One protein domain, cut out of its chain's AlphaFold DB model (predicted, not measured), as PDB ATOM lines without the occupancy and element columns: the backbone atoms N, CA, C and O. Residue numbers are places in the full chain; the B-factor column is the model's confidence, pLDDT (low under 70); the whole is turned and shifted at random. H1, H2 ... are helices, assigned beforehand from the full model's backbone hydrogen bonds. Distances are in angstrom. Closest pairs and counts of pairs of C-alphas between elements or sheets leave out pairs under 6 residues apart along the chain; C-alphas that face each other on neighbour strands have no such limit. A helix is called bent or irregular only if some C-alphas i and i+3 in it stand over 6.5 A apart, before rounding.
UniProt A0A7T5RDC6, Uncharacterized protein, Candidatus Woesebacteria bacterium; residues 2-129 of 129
ATOM      1  N   GLU A   2      38.326   1.510 -18.199       60.66
ATOM      2  CA  GLU A   2      37.819   2.518 -17.242       60.66
ATOM      3  C   GLU A   2      38.899   3.463 -16.684       60.66
ATOM      4  O   GLU A   2      38.689   4.671 -16.678       60.66
ATOM      5  N   GLN A   3      40.095   2.964 -16.337       60.22
ATOM      6  CA  GLN A   3      41.186   3.805 -15.802       60.22
ATOM      7  C   GLN A   3      41.593   4.969 -16.721       60.22
ATOM      8  O   GLN A   3      41.886   6.060 -16.243       60.22
ATOM      9  N   THR A   4      41.587   4.775 -18.043       65.81
ATOM     10  CA  THR A   4      41.956   5.834 -18.999       65.81
ATOM     11  C   THR A   4      40.944   6.984 -19.002       65.81
ATOM     12  O   THR A   4      41.328   8.130 -19.234       65.81
ATOM     13  N   ASN A   5      39.670   6.699 -18.722       77.00
ATOM     14  CA  ASN A   5      38.630   7.721 -18.640       77.00
ATOM     15  C   ASN A   5      38.729   8.507 -17.328       77.00
ATOM     16  O   ASN A   5      38.675   9.733 -17.373       77.00
ATOM     17  N   SER A   6      38.968   7.834 -16.196       82.88
ATOM     18  CA  SER A   6      39.177   8.496 -14.897       82.88
ATOM     19  C   SER A   6      40.429   9.374 -14.892       82.88
ATOM     20  O   SER A   6      40.390  10.502 -14.411       82.88
ATOM     21  N   PHE A   7      41.516   8.902 -15.510       85.81
ATOM     22  CA  PHE A   7      42.746   9.677 -15.667       85.81
ATOM     23  C   PHE A   7      42.511  10.952 -16.488       85.81
ATOM     24  O   PHE A   7      42.822  12.050 -16.035       85.81
ATOM     25  N   ARG A   8      41.897  10.841 -17.675       89.00
ATOM     26  CA  ARG A   8      41.580  12.016 -18.511       89.00
ATOM     27  C   ARG A   8      40.657  13.000 -17.803       89.00
ATOM     28  O   ARG A   8      40.862  14.202 -17.912       89.00
ATOM     29  N   TRP A   9      39.661  12.491 -17.086       92.38
ATOM     30  CA  TRP A   9      38.749  13.314 -16.306       92.38
ATOM     31  C   TRP A   9      39.491  14.110 -15.223       92.38
ATOM     32  O   TRP A   9      39.360  15.331 -15.188       92.38
ATOM     33  N   TYR A  10      40.336  13.463 -14.414       91.06
ATOM     34  CA  TYR A  10      41.074  14.140 -13.342       91.06
ATOM     35  C   TYR A  10      42.005  15.227 -13.887       91.06
ATOM     36  O   TYR A  10      41.925  16.376 -13.459       91.06
ATOM     37  N   TYR A  11      42.813  14.912 -14.903       91.50
ATOM     38  CA  TYR A  11      43.705  15.909 -15.504       91.50
ATOM     39  C   TYR A  11      42.948  17.056 -16.180       91.50
ATOM     40  O   TYR A  11      43.423  18.187 -16.132       91.50
ATOM     41  N   SER A  12      41.753  16.815 -16.733       93.75
ATOM     42  CA  SER A  12      40.924  17.908 -17.260       93.75
ATOM     43  C   SER A  12      40.468  18.882 -16.169       93.75
ATOM     44  O   SER A  12      40.316  20.072 -16.433       93.75
ATOM     45  N   ILE A  13      40.275  18.405 -14.934       92.19
ATOM     46  CA  ILE A  13      39.948  19.260 -13.788       92.19
ATOM     47  C   ILE A  13      41.183  20.032 -13.322       92.19
ATOM     48  O   ILE A  13      41.079  21.228 -13.058       92.19
ATOM     49  N   VAL A  14      42.346  19.377 -13.257       91.62
ATOM     50  CA  VAL A  14      43.622  20.028 -12.913       91.62
ATOM     51  C   VAL A  14      43.937  21.162 -13.895       91.62
ATOM     52  O   VAL A  14      44.295  22.259 -13.470       91.62
ATOM     53  N   GLU A  15      43.748  20.932 -15.196       93.56
ATOM     54  CA  GLU A  15      43.932  21.945 -16.243       93.56
ATOM     55  C   GLU A  15      42.957  23.120 -16.066       93.56
ATOM     56  O   GLU A  15      43.380  24.272 -16.023       93.56
ATOM     57  N   GLN A  16      41.669  22.847 -15.829       92.38
ATOM     58  CA  GLN A  16      40.685  23.898 -15.543       92.38
ATOM     59  C   GLN A  16      41.030  24.716 -14.292       92.38
ATOM     60  O   GLN A  16      40.810  25.927 -14.268       92.38
ATOM     61  N   ALA A  17      41.532  24.070 -13.238       91.44
ATOM     62  CA  ALA A  17      41.973  24.753 -12.025       91.44
ATOM     63  C   ALA A  17      43.186  25.650 -12.302       91.44
ATOM     64  O   ALA A  17      43.235  26.782 -11.816       91.44
ATOM     65  N   HIS A  18      44.132  25.169 -13.114       91.19
ATOM     66  CA  HIS A  18      45.279  25.950 -13.556       91.19
ATOM     67  C   HIS A  18      44.840  27.196 -14.331       91.19
ATOM     68  O   HIS A  18      45.214  28.302 -13.948       91.19
ATOM     69  N   ASP A  19      43.997  27.039 -15.352       92.00
ATOM     70  CA  ASP A  19      43.533  28.144 -16.197       92.00
ATOM     71  C   ASP A  19      42.784  29.211 -15.397       92.00
ATOM     72  O   ASP A  19      43.045  30.405 -15.548       92.00
ATOM     73  N   ARG A  20      41.899  28.790 -14.483       90.44
ATOM     74  CA  ARG A  20      41.176  29.710 -13.591       90.44
ATOM     75  C   ARG A  20      42.125  30.551 -12.759       90.44
ATOM     76  O   ARG A  20      41.883  31.735 -12.577       90.44
ATOM     77  N   ILE A  21      43.199  29.959 -12.243       89.00
ATOM     78  CA  ILE A  21      44.094  30.663 -11.327       89.00
ATOM     79  C   ILE A  21      45.089  31.589 -12.040       89.00
ATOM     80  O   ILE A  21      45.770  32.378 -11.384       89.00
ATOM     81  N   GLN A  22      45.187  31.497 -13.369       87.69
ATOM     82  CA  GLN A  22      45.901  32.474 -14.196       87.69
ATOM     83  C   GLN A  22      45.083  33.754 -14.414       87.69
ATOM     84  O   GLN A  22      45.668  34.795 -14.717       87.69
ATOM     85  N   ASP A  23      43.758  33.699 -14.250       88.69
ATOM     86  CA  ASP A  23      42.902  34.881 -14.311       88.69
ATOM     87  C   ASP A  23      43.151  35.767 -13.068       88.69
ATOM     88  O   ASP A  23      42.941  35.320 -11.932       88.69
ATOM     89  N   PRO A  24      43.630  37.016 -13.244       82.00
ATOM     90  CA  PRO A  24      43.916  37.915 -12.131       82.00
ATOM     91  C   PRO A  24      42.669  38.310 -11.330       82.00
ATOM     92  O   PRO A  24      42.812  38.675 -10.161       82.00
ATOM     93  N   ASP A  25      41.479  38.219 -11.929       86.94
ATOM     94  CA  ASP A  25      40.206  38.576 -11.305       86.94
ATOM     95  C   ASP A  25      39.507  37.363 -10.661       86.94
ATOM     96  O   ASP A  25      38.423  37.489 -10.088       86.94
ATOM     97  N   PHE A  26      40.120  36.174 -10.716       91.12
ATOM     98  CA  PHE A  26      39.536  34.967 -10.145       91.12
ATOM     99  C   PHE A  26      39.539  34.980  -8.608       91.12
ATOM    100  O   PHE A  26      40.580  34.877  -7.947       91.12
ATOM    101  N   ASP A  27      38.336  35.016  -8.034       92.75
ATOM    102  CA  ASP A  27      38.107  34.885  -6.598       92.75
ATOM    103  C   ASP A  27      37.894  33.413  -6.206       92.75
ATOM    104  O   ASP A  27      36.812  32.832  -6.341       92.75
ATOM    105  N   TYR A  28      38.950  32.798  -5.674       92.56
ATOM    106  CA  TYR A  28      38.929  31.407  -5.223       92.56
ATOM    107  C   TYR A  28      38.073  31.181  -3.959       92.56
ATOM    108  O   TYR A  28      37.664  30.046  -3.701       92.56
ATOM    109  N   ILE A  29      37.777  32.224  -3.172       94.62
ATOM    110  CA  ILE A  29      36.865  32.129  -2.021       94.62
ATOM    111  C   ILE A  29      35.423  32.106  -2.496       94.62
ATOM    112  O   ILE A  29      34.644  31.270  -2.030       94.62
ATOM    113  N   ASP A  30      35.062  32.997  -3.416       95.19
ATOM    114  CA  ASP A  30      33.722  32.996  -3.997       95.19
ATOM    115  C   ASP A  30      33.465  31.696  -4.766       95.19
ATOM    116  O   ASP A  30      32.445  31.038  -4.561       95.19
ATOM    117  N   PHE A  31      34.456  31.224  -5.526       96.12
ATOM    118  CA  PHE A  31      34.417  29.907  -6.157       96.12
ATOM    119  C   PHE A  31      34.147  28.774  -5.152       96.12
ATOM    120  O   PHE A  31      33.276  27.930  -5.386       96.12
ATOM    121  N   ALA A  32      34.851  28.750  -4.014       96.69
ATOM    122  CA  ALA A  32      34.618  27.750  -2.975       96.69
ATOM    123  C   ALA A  32      33.205  27.864  -2.373       96.69
ATOM    124  O   ALA A  32      32.580  26.844  -2.085       96.69
ATOM    125  N   ARG A  33      32.666  29.079  -2.212       97.00
ATOM    126  CA  ARG A  33      31.295  29.297  -1.715       97.00
ATOM    127  C   ARG A  33      30.238  28.781  -2.681       97.00
ATOM    128  O   ARG A  33      29.365  28.027  -2.263       97.00
ATOM    129  N   GLN A  34      30.352  29.116  -3.962       96.62
ATOM    130  CA  GLN A  34      29.422  28.643  -4.991       96.62
ATOM    131  C   GLN A  34      29.394  27.107  -5.054       96.62
ATOM    132  O   GLN A  34      28.329  26.489  -5.101       96.62
ATOM    133  N   ASN A  35      30.571  26.481  -4.974       97.88
ATOM    134  CA  ASN A  35      30.698  25.028  -4.942       97.88
ATOM    135  C   ASN A  35      30.176  24.407  -3.643       97.88
ATOM    136  O   ASN A  35      29.616  23.314  -3.678       97.88
ATOM    137  N   MET A  36      30.314  25.086  -2.502       98.06
ATOM    138  CA  MET A  36      29.733  24.637  -1.237       98.06
ATOM    139  C   MET A  36      28.210  24.544  -1.327       98.06
ATOM    140  O   MET A  36      27.627  23.569  -0.845       98.06
ATOM    141  N   ASP A  37      27.575  25.539  -1.947       96.88
ATOM    142  CA  ASP A  37      26.129  25.550  -2.133       96.88
ATOM    143  C   ASP A  37      25.696  24.383  -3.016       96.88
ATOM    144  O   ASP A  37      24.787  23.645  -2.643       96.88
ATOM    145  N   GLU A  38      26.383  24.150  -4.138       97.00
ATOM    146  CA  GLU A  38      26.099  23.011  -5.012       97.00
ATOM    147  C   GLU A  38      26.344  21.665  -4.327       97.00
ATOM    148  O   GLU A  38      25.490  20.782  -4.385       97.00
ATOM    149  N   PHE A  39      27.454  21.513  -3.608       96.44
ATOM    150  CA  PHE A  39      27.790  20.287  -2.885       96.44
ATOM    151  C   PHE A  39      26.710  19.891  -1.868       96.44
ATOM    152  O   PHE A  39      26.486  18.704  -1.617       96.44
ATOM    153  N   ARG A  40      26.036  20.882  -1.274       94.31
ATOM    154  CA  ARG A  40      25.004  20.690  -0.249       94.31
ATOM    155  C   ARG A  40      23.594  20.507  -0.789       94.31
ATOM    156  O   ARG A  40      22.724  20.167   0.008       94.31
ATOM    157  N   ARG A  41      23.344  20.714  -2.086       95.50
ATOM    158  CA  ARG A  41      22.004  20.487  -2.648       95.50
ATOM    159  C   ARG A  41      21.615  19.014  -2.507       95.50
ATOM    160  O   ARG A  41      22.427  18.107  -2.714       95.50
ATOM    161  N   ASP A  42      20.341  18.786  -2.199       93.00
ATOM    162  CA  ASP A  42      19.786  17.447  -1.963       93.00
ATOM    163  C   ASP A  42      19.886  16.534  -3.193       93.00
ATOM    164  O   ASP A  42      19.988  15.317  -3.063       93.00
ATOM    165  N   ASN A  43      19.888  17.114  -4.395       95.12
ATOM    166  CA  ASN A  43      19.959  16.392  -5.662       95.12
ATOM    167  C   ASN A  43      21.385  16.231  -6.219       95.12
ATOM    168  O   ASN A  43      21.543  15.685  -7.312       95.12
ATOM    169  N   THR A  44      22.421  16.680  -5.505       95.94
ATOM    170  CA  THR A  44      23.809  16.530  -5.962       95.94
ATOM    171  C   THR A  44      24.274  15.092  -5.776       95.94
ATOM    172  O   THR A  44      24.408  14.610  -4.645       95.94
ATOM    173  N   THR A  45      24.539  14.421  -6.899       96.62
ATOM    174  CA  THR A  45      24.970  13.020  -6.952       96.62
ATOM    175  C   THR A  45      26.352  12.816  -6.316       96.62
ATOM    176  O   THR A  45      27.140  13.764  -6.241       96.62
ATOM    177  N   PRO A  46      26.695  11.586  -5.883       93.75
ATOM    178  CA  PRO A  46      28.032  11.276  -5.374       93.75
ATOM    179  C   PRO A  46      29.159  11.652  -6.346       93.75
ATOM    180  O   PRO A  46      30.108  12.316  -5.932       93.75
ATOM    181  N   ASP A  47      29.017  11.324  -7.633       91.94
ATOM    182  CA  ASP A  47      30.019  11.637  -8.662       91.94
ATOM    183  C   ASP A  47      30.216  13.149  -8.810       91.94
ATOM    184  O   ASP A  47      31.343  13.634  -8.888       91.94
ATOM    185  N   LYS A  48      29.125  13.927  -8.754       95.25
ATOM    186  CA  LYS A  48      29.226  15.388  -8.811       95.25
ATOM    187  C   LYS A  48      29.894  15.963  -7.562       95.25
ATOM    188  O   LYS A  48      30.665  16.911  -7.661       95.25
ATOM    189  N   ARG A  49      29.654  15.378  -6.384       95.25
ATOM    190  CA  ARG A  49      30.355  15.764  -5.146       95.25
ATOM    191  C   ARG A  49      31.852  15.466  -5.222       95.25
ATOM    192  O   ARG A  49      32.633  16.260  -4.704       95.25
ATOM    193  N   GLN A  50      32.254  14.365  -5.860       94.88
ATOM    194  CA  GLN A  50      33.667  14.070  -6.124       94.88
ATOM    195  C   GLN A  50      34.273  15.078  -7.102       94.88
ATOM    196  O   GLN A  50      35.337  15.615  -6.820       94.88
ATOM    197  N   GLU A  51      33.579  15.399  -8.196       94.94
ATOM    198  CA  GLU A  51      34.024  16.422  -9.151       94.94
ATOM    199  C   GLU A  51      34.249  17.777  -8.469       94.94
ATOM    200  O   GLU A  51      35.319  18.361  -8.606       94.94
ATOM    201  N   ILE A  52      33.278  18.236  -7.672       97.06
ATOM    202  CA  ILE A  52      33.387  19.477  -6.896       97.06
ATOM    203  C   ILE A  52      34.564  19.409  -5.922       97.06
ATOM    204  O   ILE A  52      35.307  20.378  -5.777       97.06
ATOM    205  N   ALA A  53      34.748  18.274  -5.241       96.31
ATOM    206  CA  ALA A  53      35.854  18.102  -4.312       96.31
ATOM    207  C   ALA A  53      37.211  18.258  -5.004       96.31
ATOM    208  O   ALA A  53      38.023  19.038  -4.513       96.31
ATOM    209  N   VAL A  54      37.410  17.595  -6.149       95.31
ATOM    210  CA  VAL A  54      38.641  17.711  -6.946       95.31
ATOM    211  C   VAL A  54      38.807  19.138  -7.474       95.31
ATOM    212  O   VAL A  54      39.873  19.723  -7.344       95.31
ATOM    213  N   GLN A  55      37.749  19.753  -8.007       96.00
ATOM    214  CA  GLN A  55      37.804  21.131  -8.509       96.00
ATOM    215  C   GLN A  55      38.241  22.124  -7.428       96.00
ATOM    216  O   GLN A  55      39.112  22.964  -7.663       96.00
ATOM    217  N   VAL A  56      37.656  22.030  -6.232       96.94
ATOM    218  CA  VAL A  56      37.994  22.904  -5.105       96.94
ATOM    219  C   VAL A  56      39.391  22.603  -4.571       96.94
ATOM    220  O   VAL A  56      40.148  23.546  -4.342       96.94
ATOM    221  N   SER A  57      39.764  21.330  -4.399       95.12
ATOM    222  CA  SER A  57      41.093  20.968  -3.897       95.12
ATOM    223  C   SER A  57      42.198  21.430  -4.846       95.12
ATOM    224  O   SER A  57      43.130  22.095  -4.403       95.12
ATOM    225  N   GLU A  58      42.063  21.159  -6.146       94.38
ATOM    226  CA  GLU A  58      43.057  21.547  -7.150       94.38
ATOM    227  C   GLU A  58      43.166  23.064  -7.273       94.38
ATOM    228  O   GLU A  58      44.268  23.604  -7.282       94.38
ATOM    229  N   THR A  59      42.043  23.787  -7.267       95.19
ATOM    230  CA  THR A  59      42.063  25.258  -7.322       95.19
ATOM    231  C   THR A  59      42.825  25.859  -6.138       95.19
ATOM    232  O   THR A  59      43.657  26.751  -6.316       95.19
ATOM    233  N   LEU A  60      42.579  25.361  -4.920       94.19
ATOM    234  CA  LEU A  60      43.268  25.837  -3.719       94.19
ATOM    235  C   LEU A  60      44.760  25.478  -3.735       94.19
ATOM    236  O   LEU A  60      45.591  26.327  -3.404       94.19
ATOM    237  N   SER A  61      45.107  24.257  -4.153       91.75
ATOM    238  CA  SER A  61      46.497  23.799  -4.273       91.75
ATOM    239  C   SER A  61      47.276  24.606  -5.310       91.75
ATOM    240  O   SER A  61      48.367  25.091  -5.012       91.75
ATOM    241  N   GLN A  62      46.701  24.836  -6.493       90.00
ATOM    242  CA  GLN A  62      47.320  25.653  -7.540       90.00
ATOM    243  C   GLN A  62      47.518  27.100  -7.079       90.00
ATOM    244  O   GLN A  62      48.591  27.672  -7.289       90.00
ATOM    245  N   LYS A  63      46.533  27.685  -6.379       89.81
ATOM    246  CA  LYS A  63      46.685  29.033  -5.815       89.81
ATOM    247  C   LYS A  63      47.822  29.101  -4.809       89.81
ATOM    248  O   LYS A  63      48.612  30.039  -4.862       89.81
ATOM    249  N   MET A  64      47.918  28.117  -3.919       88.44
ATOM    250  CA  MET A  64      48.992  28.070  -2.934       88.44
ATOM    251  C   MET A  64      50.366  27.947  -3.605       88.44
ATOM    252  O   MET A  64      51.271  28.708  -3.277       88.44
ATOM    253  N   ASN A  65      50.492  27.071  -4.604       85.94
ATOM    254  CA  ASN A  65      51.741  26.875  -5.341       85.94
ATOM    255  C   ASN A  65      52.183  28.145  -6.096       85.94
ATOM    256  O   ASN A  65      53.375  28.440  -6.154       85.94
ATOM    257  N   GLN A  66      51.248  28.942  -6.634       83.12
ATOM    258  CA  GLN A  66      51.575  30.232  -7.262       83.12
ATOM    259  C   GLN A  66      52.133  31.270  -6.274       83.12
ATOM    260  O   GLN A  66      52.920  32.132  -6.673       83.12
ATOM    261  N   VAL A  67      51.706  31.233  -5.007       81.19
ATOM    262  CA  VAL A  67      52.084  32.239  -3.998       81.19
ATOM    263  C   VAL A  67      53.251  31.813  -3.101       81.19
ATOM    264  O   VAL A  67      53.709  32.626  -2.305       81.19
ATOM    265  N   ASP A  68      53.755  30.580  -3.223       68.50
ATOM    266  CA  ASP A  68      54.869  30.044  -2.415       68.50
ATOM    267  C   ASP A  68      56.272  30.366  -2.989       68.50
ATOM    268  O   ASP A  68      57.302  29.931  -2.480       68.50
ATOM    269  N   THR A  69      56.365  31.167  -4.056       64.75
ATOM    270  CA  THR A  69      57.665  31.607  -4.600       64.75
ATOM    271  C   THR A  69      58.212  32.806  -3.808       64.75
ATOM    272  O   THR A  69      57.469  33.737  -3.499       64.75
ATOM    273  N   MET A  70      59.513  32.815  -3.471       52.41
ATOM    274  CA  MET A  70      60.174  33.818  -2.597       52.41
ATOM    275  C   MET A  70      59.927  35.293  -2.983       52.41
ATOM    276  O   MET A  70      59.893  36.152  -2.103       52.41
ATOM    277  N   ASP A  71      59.662  35.589  -4.258       62.47
ATOM    278  CA  ASP A  71      59.320  36.936  -4.747       62.47
ATOM    279  C   ASP A  71      57.880  37.377  -4.400       62.47
ATOM    280  O   ASP A  71      57.465  38.500  -4.696       62.47
ATOM    281  N   THR A  72      57.090  36.509  -3.759       70.94
ATOM    282  CA  THR A  72      55.645  36.688  -3.556       70.94
ATOM    283  C   THR A  72      55.174  36.561  -2.103       70.94
ATOM    284  O   THR A  72      53.974  36.439  -1.870       70.94
ATOM    285  N   LEU A  73      56.062  36.704  -1.106       79.25
ATOM    286  CA  LEU A  73      55.729  36.593   0.330       79.25
ATOM    287  C   LEU A  73      54.458  37.364   0.748       79.25
ATOM    288  O   LEU A  73      53.642  36.851   1.512       79.25
ATOM    289  N   TYR A  74      54.251  38.583   0.239       83.44
ATOM    290  CA  TYR A  74      53.036  39.356   0.525       83.44
ATOM    291  C   TYR A  74      51.761  38.677   0.008       83.44
ATOM    292  O   TYR A  74      50.743  38.713   0.692       83.44
ATOM    293  N   LYS A  75      51.821  38.016  -1.156       84.62
ATOM    294  CA  LYS A  75      50.704  37.242  -1.716       84.62
ATOM    295  C   LYS A  75      50.413  36.003  -0.875       84.62
ATOM    296  O   LYS A  75      49.249  35.697  -0.650       84.62
ATOM    297  N   TYR A  76      51.444  35.328  -0.362       86.56
ATOM    298  CA  TYR A  76      51.262  34.213   0.571       86.56
ATOM    299  C   TYR A  76      50.584  34.662   1.872       86.56
ATOM    300  O   TYR A  76      49.630  34.037   2.339       86.56
ATOM    301  N   LEU A  77      51.047  35.770   2.457       87.94
ATOM    302  CA  LEU A  77      50.455  36.322   3.677       87.94
ATOM    303  C   LEU A  77      49.005  36.766   3.461       87.94
ATOM    304  O   LEU A  77      48.168  36.541   4.336       87.94
ATOM    305  N   ASP A  78      48.705  37.358   2.306       88.75
ATOM    306  CA  ASP A  78      47.345  37.730   1.931       88.75
ATOM    307  C   ASP A  78      46.455  36.494   1.743       88.75
ATOM    308  O   ASP A  78      45.413  36.390   2.385       88.75
ATOM    309  N   PHE A  79      46.926  35.486   1.002       90.44
ATOM    310  CA  PHE A  79      46.240  34.202   0.839       90.44
ATOM    311  C   PHE A  79      45.896  33.558   2.189       90.44
ATOM    312  O   PHE A  79      44.745  33.189   2.446       90.44
ATOM    313  N   LYS A  80      46.875  33.496   3.101       90.12
ATOM    314  CA  LYS A  80      46.691  33.002   4.470       90.12
ATOM    315  C   LYS A  80      45.661  33.823   5.245       90.12
ATOM    316  O   LYS A  80      44.834  33.250   5.954       90.12
ATOM    317  N   LYS A  81      45.702  35.152   5.139       91.06
ATOM    318  CA  LYS A  81      44.752  36.044   5.817       91.06
ATOM    319  C   LYS A  81      43.329  35.831   5.301       91.06
ATOM    320  O   LYS A  81      42.410  35.727   6.108       91.06
ATOM    321  N   VAL A  82      43.162  35.731   3.985       92.00
ATOM    322  CA  VAL A  82      41.874  35.502   3.323       92.00
ATOM    323  C   VAL A  82      41.279  34.152   3.737       92.00
ATOM    324  O   VAL A  82      40.143  34.110   4.209       92.00
ATOM    325  N   LEU A  83      42.055  33.060   3.679       92.69
ATOM    326  CA  LEU A  83      41.610  31.751   4.179       92.69
ATOM    327  C   LEU A  83      41.295  31.783   5.681       92.69
ATOM    328  O   LEU A  83      40.297  31.217   6.124       92.69
ATOM    329  N   GLY A  84      42.117  32.478   6.469       89.12
ATOM    330  CA  GLY A  84      41.914  32.649   7.905       89.12
ATOM    331  C   GLY A  84      40.618  33.388   8.253       89.12
ATOM    332  O   GLY A  84      40.001  33.068   9.268       89.12
ATOM    333  N   ALA A  85      40.179  34.318   7.403       91.75
ATOM    334  CA  ALA A  85      38.950  35.092   7.571       91.75
ATOM    335  C   ALA A  85      37.681  34.371   7.078       91.75
ATOM    336  O   ALA A  85      36.578  34.824   7.383       91.75
ATOM    337  N   ALA A  86      37.814  33.263   6.338       94.56
ATOM    338  CA  ALA A  86      36.669  32.461   5.917       94.56
ATOM    339  C   ALA A  86      35.863  31.962   7.129       94.56
ATOM    340  O   ALA A  86      36.420  31.606   8.175       94.56
ATOM    341  N   ASP A  87      34.540  31.917   6.988       95.31
ATOM    342  CA  ASP A  87      33.665  31.437   8.050       95.31
ATOM    343  C   ASP A  87      33.881  29.929   8.320       95.31
ATOM    344  O   ASP A  87      34.358  29.189   7.450       95.31
ATOM    345  N   PRO A  88      33.535  29.436   9.526       95.81
ATOM    346  CA  PRO A  88      33.783  28.043   9.903       95.81
ATOM    347  C   PRO A  88      33.129  27.020   8.968       95.81
ATOM    348  O   PRO A  88      33.668  25.931   8.760       95.81
ATOM    349  N   THR A  89      31.978  27.372   8.398       96.56
ATOM    350  CA  THR A  89      31.194  26.503   7.526       96.56
ATOM    351  C   THR A  89      31.885  26.320   6.178       96.56
ATOM    352  O   THR A  89      31.994  25.184   5.705       96.56
ATOM    353  N   LEU A  90      32.411  27.402   5.599       97.31
ATOM    354  CA  LEU A  90      33.210  27.359   4.378       97.31
ATOM    355  C   LEU A  90      34.557  26.660   4.598       97.31
ATOM    356  O   LEU A  90      34.946  25.811   3.799       97.31
ATOM    357  N   LYS A  91      35.241  26.926   5.720       96.81
ATOM    358  CA  LYS A  91      36.474  26.203   6.086       96.81
ATOM    359  C   LYS A  91      36.243  24.701   6.199       96.81
ATOM    360  O   LYS A  91      37.046  23.912   5.711       96.81
ATOM    361  N   SER A  92      35.135  24.295   6.818       96.81
ATOM    362  CA  SER A  92      34.775  22.883   6.927       96.81
ATOM    363  C   SER A  92      34.552  22.242   5.564       96.81
ATOM    364  O   SER A  92      35.049  21.143   5.335       96.81
ATOM    365  N   PHE A  93      33.866  22.939   4.657       98.00
ATOM    366  CA  PHE A  93      33.693  22.489   3.279       98.00
ATOM    367  C   PHE A  93      35.033  22.328   2.551       98.00
ATOM    368  O   PHE A  93      35.307  21.246   2.042       98.00
ATOM    369  N   MET A  94      35.908  23.339   2.584       97.81
ATOM    370  CA  MET A  94      37.222  23.263   1.931       97.81
ATOM    371  C   MET A  94      38.062  22.091   2.466       97.81
ATOM    372  O   MET A  94      38.648  21.354   1.682       97.81
ATOM    373  N   ARG A  95      38.058  21.838   3.785       96.94
ATOM    374  CA  ARG A  95      38.732  20.660   4.371       96.94
ATOM    375  C   ARG A  95      38.132  19.334   3.899       96.94
ATOM    376  O   ARG A  95      38.868  18.370   3.706       96.94
ATOM    377  N   THR A  96      36.811  19.262   3.731       96.75
ATOM    378  CA  THR A  96      36.150  18.083   3.155       96.75
ATOM    379  C   THR A  96      36.586  17.866   1.709       96.75
ATOM    380  O   THR A  96      36.950  16.743   1.369       96.75
ATOM    381  N   CYS A  97      36.615  18.922   0.893       97.12
ATOM    382  CA  CYS A  97      37.085  18.851  -0.489       97.12
ATOM    383  C   CYS A  97      38.541  18.400  -0.574       97.12
ATOM    384  O   CYS A  97      38.818  17.503  -1.353       97.12
ATOM    385  N   LEU A  98      39.438  18.934   0.263       95.50
ATOM    386  CA  LEU A  98      40.843  18.506   0.297       95.50
ATOM    387  C   LEU A  98      40.967  17.000   0.566       95.50
ATOM    388  O   LEU A  98      41.587  16.290  -0.210       95.50
ATOM    389  N   ARG A  99      40.284  16.482   1.594       93.81
ATOM    390  CA  ARG A  99      40.328  15.042   1.913       93.81
ATOM    391  C   ARG A  99      39.731  14.158   0.819       93.81
ATOM    392  O   ARG A  99      40.227  13.064   0.575       93.81
ATOM    393  N   MET A 100      38.624  14.588   0.219       94.56
ATOM    394  CA  MET A 100      37.984  13.843  -0.866       94.56
ATOM    395  C   MET A 100      38.823  13.897  -2.147       94.56
ATOM    396  O   MET A 100      38.940  12.881  -2.822       94.56
ATOM    397  N   GLY A 101      39.425  15.047  -2.450       92.50
ATOM    398  CA  GLY A 101      40.364  15.230  -3.550       92.50
ATOM    399  C   GLY A 101      41.576  14.316  -3.405       92.50
ATOM    400  O   GLY A 101      41.873  13.584  -4.340       92.50
ATOM    401  N   ASP A 102      42.185  14.254  -2.215       90.56
ATOM    402  CA  ASP A 102      43.300  13.340  -1.918       90.56
ATOM    403  C   ASP A 102      42.911  11.868  -2.132       90.56
ATOM    404  O   ASP A 102      43.685  11.086  -2.681       90.56
ATOM    405  N   PHE A 103      41.698  11.479  -1.721       91.00
ATOM    406  CA  PHE A 103      41.195  10.120  -1.935       91.00
ATOM    407  C   PHE A 103      41.053   9.802  -3.429       91.00
ATOM    408  O   PHE A 103      41.519   8.761  -3.884       91.00
ATOM    409  N   VAL A 104      40.459  10.716  -4.201       91.00
ATOM    410  CA  VAL A 104      40.301  10.551  -5.654       91.00
ATOM    411  C   VAL A 104      41.660  10.534  -6.359       91.00
ATOM    412  O   VAL A 104      41.885   9.705  -7.239       91.00
ATOM    413  N   ALA A 105      42.583  11.410  -5.965       90.25
ATOM    414  CA  ALA A 105      43.929  11.467  -6.517       90.25
ATOM    415  C   ALA A 105      44.705  10.169  -6.245       90.25
ATOM    416  O   ALA A 105      45.350   9.651  -7.152       90.25
ATOM    417  N   ALA A 106      44.591   9.590  -5.045       89.94
ATOM    418  CA  ALA A 106      45.254   8.334  -4.690       89.94
ATOM    419  C   ALA A 106      44.808   7.131  -5.545       89.94
ATOM    420  O   ALA A 106      45.608   6.223  -5.775       89.94
ATOM    421  N   ASP A 107      43.566   7.137  -6.035       89.69
ATOM    422  CA  ASP A 107      43.033   6.093  -6.919       89.69
ATOM    423  C   ASP A 107      43.490   6.251  -8.384       89.69
ATOM    424  O   ASP A 107      43.413   5.300  -9.169       89.69
ATOM    425  N   ILE A 108      43.948   7.447  -8.772       89.25
ATOM    426  CA  ILE A 108      44.230   7.813 -10.170       89.25
ATOM    427  C   ILE A 108      45.729   7.981 -10.433       89.25
ATOM    428  O   ILE A 108      46.226   7.550 -11.477       89.25
ATOM    429  N   LEU A 109      46.439   8.630  -9.516       87.81
ATOM    430  CA  LEU A 109      47.830   9.029  -9.669       87.81
ATOM    431  C   LEU A 109      48.794   7.913  -9.275       87.81
ATOM    432  O   LEU A 109      48.514   7.063  -8.428       87.81
ATOM    433  N   THR A 110      49.996   7.949  -9.848       87.75
ATOM    434  CA  THR A 110      51.084   7.114  -9.338       87.75
ATOM    435  C   THR A 110      51.490   7.566  -7.928       87.75
ATOM    436  O   THR A 110      51.310   8.733  -7.570       87.75
ATOM    437  N   PRO A 111      52.124   6.699  -7.113       86.38
ATOM    438  CA  PRO A 111      52.554   7.073  -5.763       86.38
ATOM    439  C   PRO A 111      53.453   8.317  -5.707       86.38
ATOM    440  O   PRO A 111      53.421   9.053  -4.725       86.38
ATOM    441  N   LYS A 112      54.254   8.557  -6.755       84.81
ATOM    442  CA  LYS A 112      55.122   9.735  -6.848       84.81
ATOM    443  C   LYS A 112      54.308  11.014  -7.068       84.81
ATOM    444  O   LYS A 112      54.522  11.986  -6.357       84.81
ATOM    445  N   GLU A 113      53.387  10.999  -8.027       82.19
ATOM    446  CA  GLU A 113      52.520  12.146  -8.339       82.19
ATOM    447  C   GLU A 113      51.606  12.482  -7.153       82.19
ATOM    448  O   GLU A 113      51.455  13.646  -6.789       82.19
ATOM    449  N   ASN A 114      51.072  11.459  -6.481       83.12
ATOM    450  CA  ASN A 114      50.227  11.650  -5.305       83.12
ATOM    451  C   ASN A 114      50.986  12.280  -4.121       83.12
ATOM    452  O   ASN A 114      50.427  13.075  -3.365       83.12
ATOM    453  N   LEU A 115      52.275  11.955  -3.954       80.31
ATOM    454  CA  LEU A 115      53.103  12.537  -2.895       80.31
ATOM    455  C   LEU A 115      53.263  14.054  -3.066       80.31
ATOM    456  O   LEU A 115      53.187  14.786  -2.081       80.31
ATOM    457  N   GLU A 116      53.470  14.522  -4.298       74.44
ATOM    458  CA  GLU A 116      53.610  15.950  -4.602       74.44
ATOM    459  C   GLU A 116      52.299  16.706  -4.319       74.44
ATOM    460  O   GLU A 116      52.323  17.729  -3.634       74.44
ATOM    461  N   ALA A 117      51.151  16.154  -4.731       73.75
ATOM    462  CA  ALA A 117      49.832  16.722  -4.434       73.75
ATOM    463  C   ALA A 117      49.532  16.782  -2.918       73.75
ATOM    464  O   ALA A 117      49.016  17.782  -2.407       73.75
ATOM    465  N   SER A 118      49.931  15.744  -2.175       77.94
ATOM    466  CA  SER A 118      49.673  15.613  -0.733       77.94
ATOM    467  C   SER A 118      50.383  16.671   0.125       77.94
ATOM    468  O   SER A 118      49.877  17.052   1.184       77.94
ATOM    469  N   ILE A 119      51.555  17.167  -0.299       80.00
ATOM    470  CA  ILE A 119      52.294  18.205   0.444       80.00
ATOM    471  C   ILE A 119      51.493  19.508   0.460       80.00
ATOM    472  O   ILE A 119      51.310  20.108   1.527       80.00
ATOM    473  N   SER A 120      50.968  19.911  -0.700       82.12
ATOM    474  CA  SER A 120      50.152  21.115  -0.810       82.12
ATOM    475  C   SER A 120      48.848  20.974  -0.006       82.12
ATOM    476  O   SER A 120      48.465  21.877   0.744       82.12
ATOM    477  N   GLY A 121      48.213  19.799  -0.067       84.69
ATOM    478  CA  GLY A 121      47.023  19.483   0.727       84.69
ATOM    479  C   GLY A 121      47.249  19.622   2.238       84.69
ATOM    480  O   GLY A 121      46.451  20.252   2.936       84.69
ATOM    481  N   ALA A 122      48.370  19.117   2.761       85.81
ATOM    482  CA  ALA A 122      48.692  19.198   4.187       85.81
ATOM    483  C   ALA A 122      48.885  20.645   4.682       85.81
ATOM    484  O   ALA A 122      48.400  21.008   5.759       85.81
ATOM    485  N   GLN A 123      49.555  21.491   3.895       88.00
ATOM    486  CA  GLN A 123      49.724  22.909   4.227       88.00
ATOM    487  C   GLN A 123      48.376  23.643   4.230       88.00
ATOM    488  O   GLN A 123      48.071  24.357   5.189       88.00
ATOM    489  N   LEU A 124      47.531  23.415   3.220       91.56
ATOM    490  CA  LEU A 124      46.181  23.983   3.163       91.56
ATOM    491  C   LEU A 124      45.326  23.549   4.355       91.56
ATOM    492  O   LEU A 124      44.667  24.380   4.980       91.56
ATOM    493  N   MET A 125      45.382  22.270   4.732       91.50
ATOM    494  CA  MET A 125      44.689  21.759   5.916       91.50
ATOM    495  C   MET A 125      45.115  22.491   7.196       91.50
ATOM    496  O   MET A 125      44.263  22.780   8.035       91.50
ATOM    497  N   SER A 126      46.398  22.845   7.332       89.31
ATOM    498  CA  SER A 126      46.886  23.640   8.464       89.31
ATOM    499  C   SER A 126      46.403  25.091   8.430       89.31
ATOM    500  O   SER A 126      46.172  25.669   9.489       89.31
ATOM    501  N   LEU A 127      46.275  25.700   7.248       89.25
ATOM    502  CA  LEU A 127      45.781  27.076   7.103       89.25
ATOM    503  C   LEU A 127      44.281  27.189   7.394       89.25
ATOM    504  O   LEU A 127      43.797  28.250   7.788       89.25
ATOM    505  N   LEU A 128      43.554  26.092   7.199       90.50
ATOM    506  CA  LEU A 128      42.120  25.993   7.430       90.50
ATOM    507  C   LEU A 128      41.757  25.554   8.851       90.50
ATOM    508  O   LEU A 128      40.562  25.415   9.115       90.50
ATOM    509  N   ALA A 129      42.729  25.285   9.725       80.12
ATOM    510  CA  ALA A 129      42.499  24.834  11.100       80.12
ATOM    511  C   ALA A 129      41.752  25.867  11.964       80.12
ATOM    512  O   ALA A 129      41.907  27.092  11.739       80.12
TER     513      ALA A 129
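AT A GLANCE: This is residues 2 to 129 of the 129 residues of an uncharacterized protein of Candidatus Woesebacteria bacterium (UniProt A0A7T5RDC6). Two antiparallel helical hairpins, H2 with H3 and H5 with H6, pack crosswise, with H3 through the middle of the body. H1 crosses H3 on the side turned away from H5 and H6, and H4 folds back from the last residues of H3 at one edge, where residues 70 to 74 of H4 stick out. The printed part has 128 residues with six named helices, H1 to H6 in order along the chain, and no named strand; the class is all helix. The whole is compact and rounded, with a radius of gyration of the C-alphas of 14.2 A and spans of 44 by 36 by 26 A.

HOW THE PARTS SIT: H3, residues 46 to 67, is the hub, touching five other helices. With residues 50 to 58 alone it touches H5, residues 88 to 108, about perpendicular at 81 degrees; the closest C-alphas, of Ala 53 and Cys 97, are 4.1 A apart. H6, residues 111 to 127, forms a hairpin with H5 at a shallow tilt of 7 degrees, closest at the C-alphas of Ala 106 and Asn 114, 6.0 A. H6 touches H3 with residues 117 to 124 alone, about perpendicular at 78 degrees, closest at Ser 61 and Ser 120, 5.7 A between C-alphas. H2, residues 28 to 40, forms a hairpin with H3 at a shallow tilt of 13 degrees; the closest C-alphas, of Phe 39 and Arg 49, are 5.7 A apart. H1, residues 2 to 22, touches H3 at a steep tilt of 43 degrees, the same way, closest at the C-alphas of Ala 17 and Thr 59, 4.7 A. H4, residues 70 to 85, forms a hairpin with H3, closest at the C-alphas of Val 67 and Tyr 76, 5.0 A. H4 and H6 only just touch, with 3 pairs of C-alphas within 8 A, the closest being Lys 80 and Leu 127 at 6.5 A. H1 is apart from H4 and H6. Every O i to N i+4 pair is within hydrogen-bond range in H1, H2, H3 and H5; in H4 it is 10 of 12 and in H6 12 of 13.

IN THESE COORDINATES: H3 is the longest helix by residues, 31.9 A from C-alpha 46 at (28.032, 11.276, -5.374) to C-alpha 67. H1 is 31.2 A long and begins at C-alpha 2, (37.819, 2.518, -17.242). H5 is 30.4 A long. H6, 24.7 A, has a kink of 25 degrees near residue 118 and ends at C-alpha 127, (45.781, 27.076, 7.103). H4, 23.6 A, is irregular: C-alphas 71 and 74 are 8.6 A apart.

THE WHOLE: The C-alphas of Asn 43 and Asp 71, the two farthest apart, are 44.4 A from each other. The printed part has no cut, and the five links between helices are tight. Residues 42 to 47 and 69 to 74 stand free. The mean pLDDT of the printed part is 89.2; residues 2 to 4 and 68 to 71 are under 70.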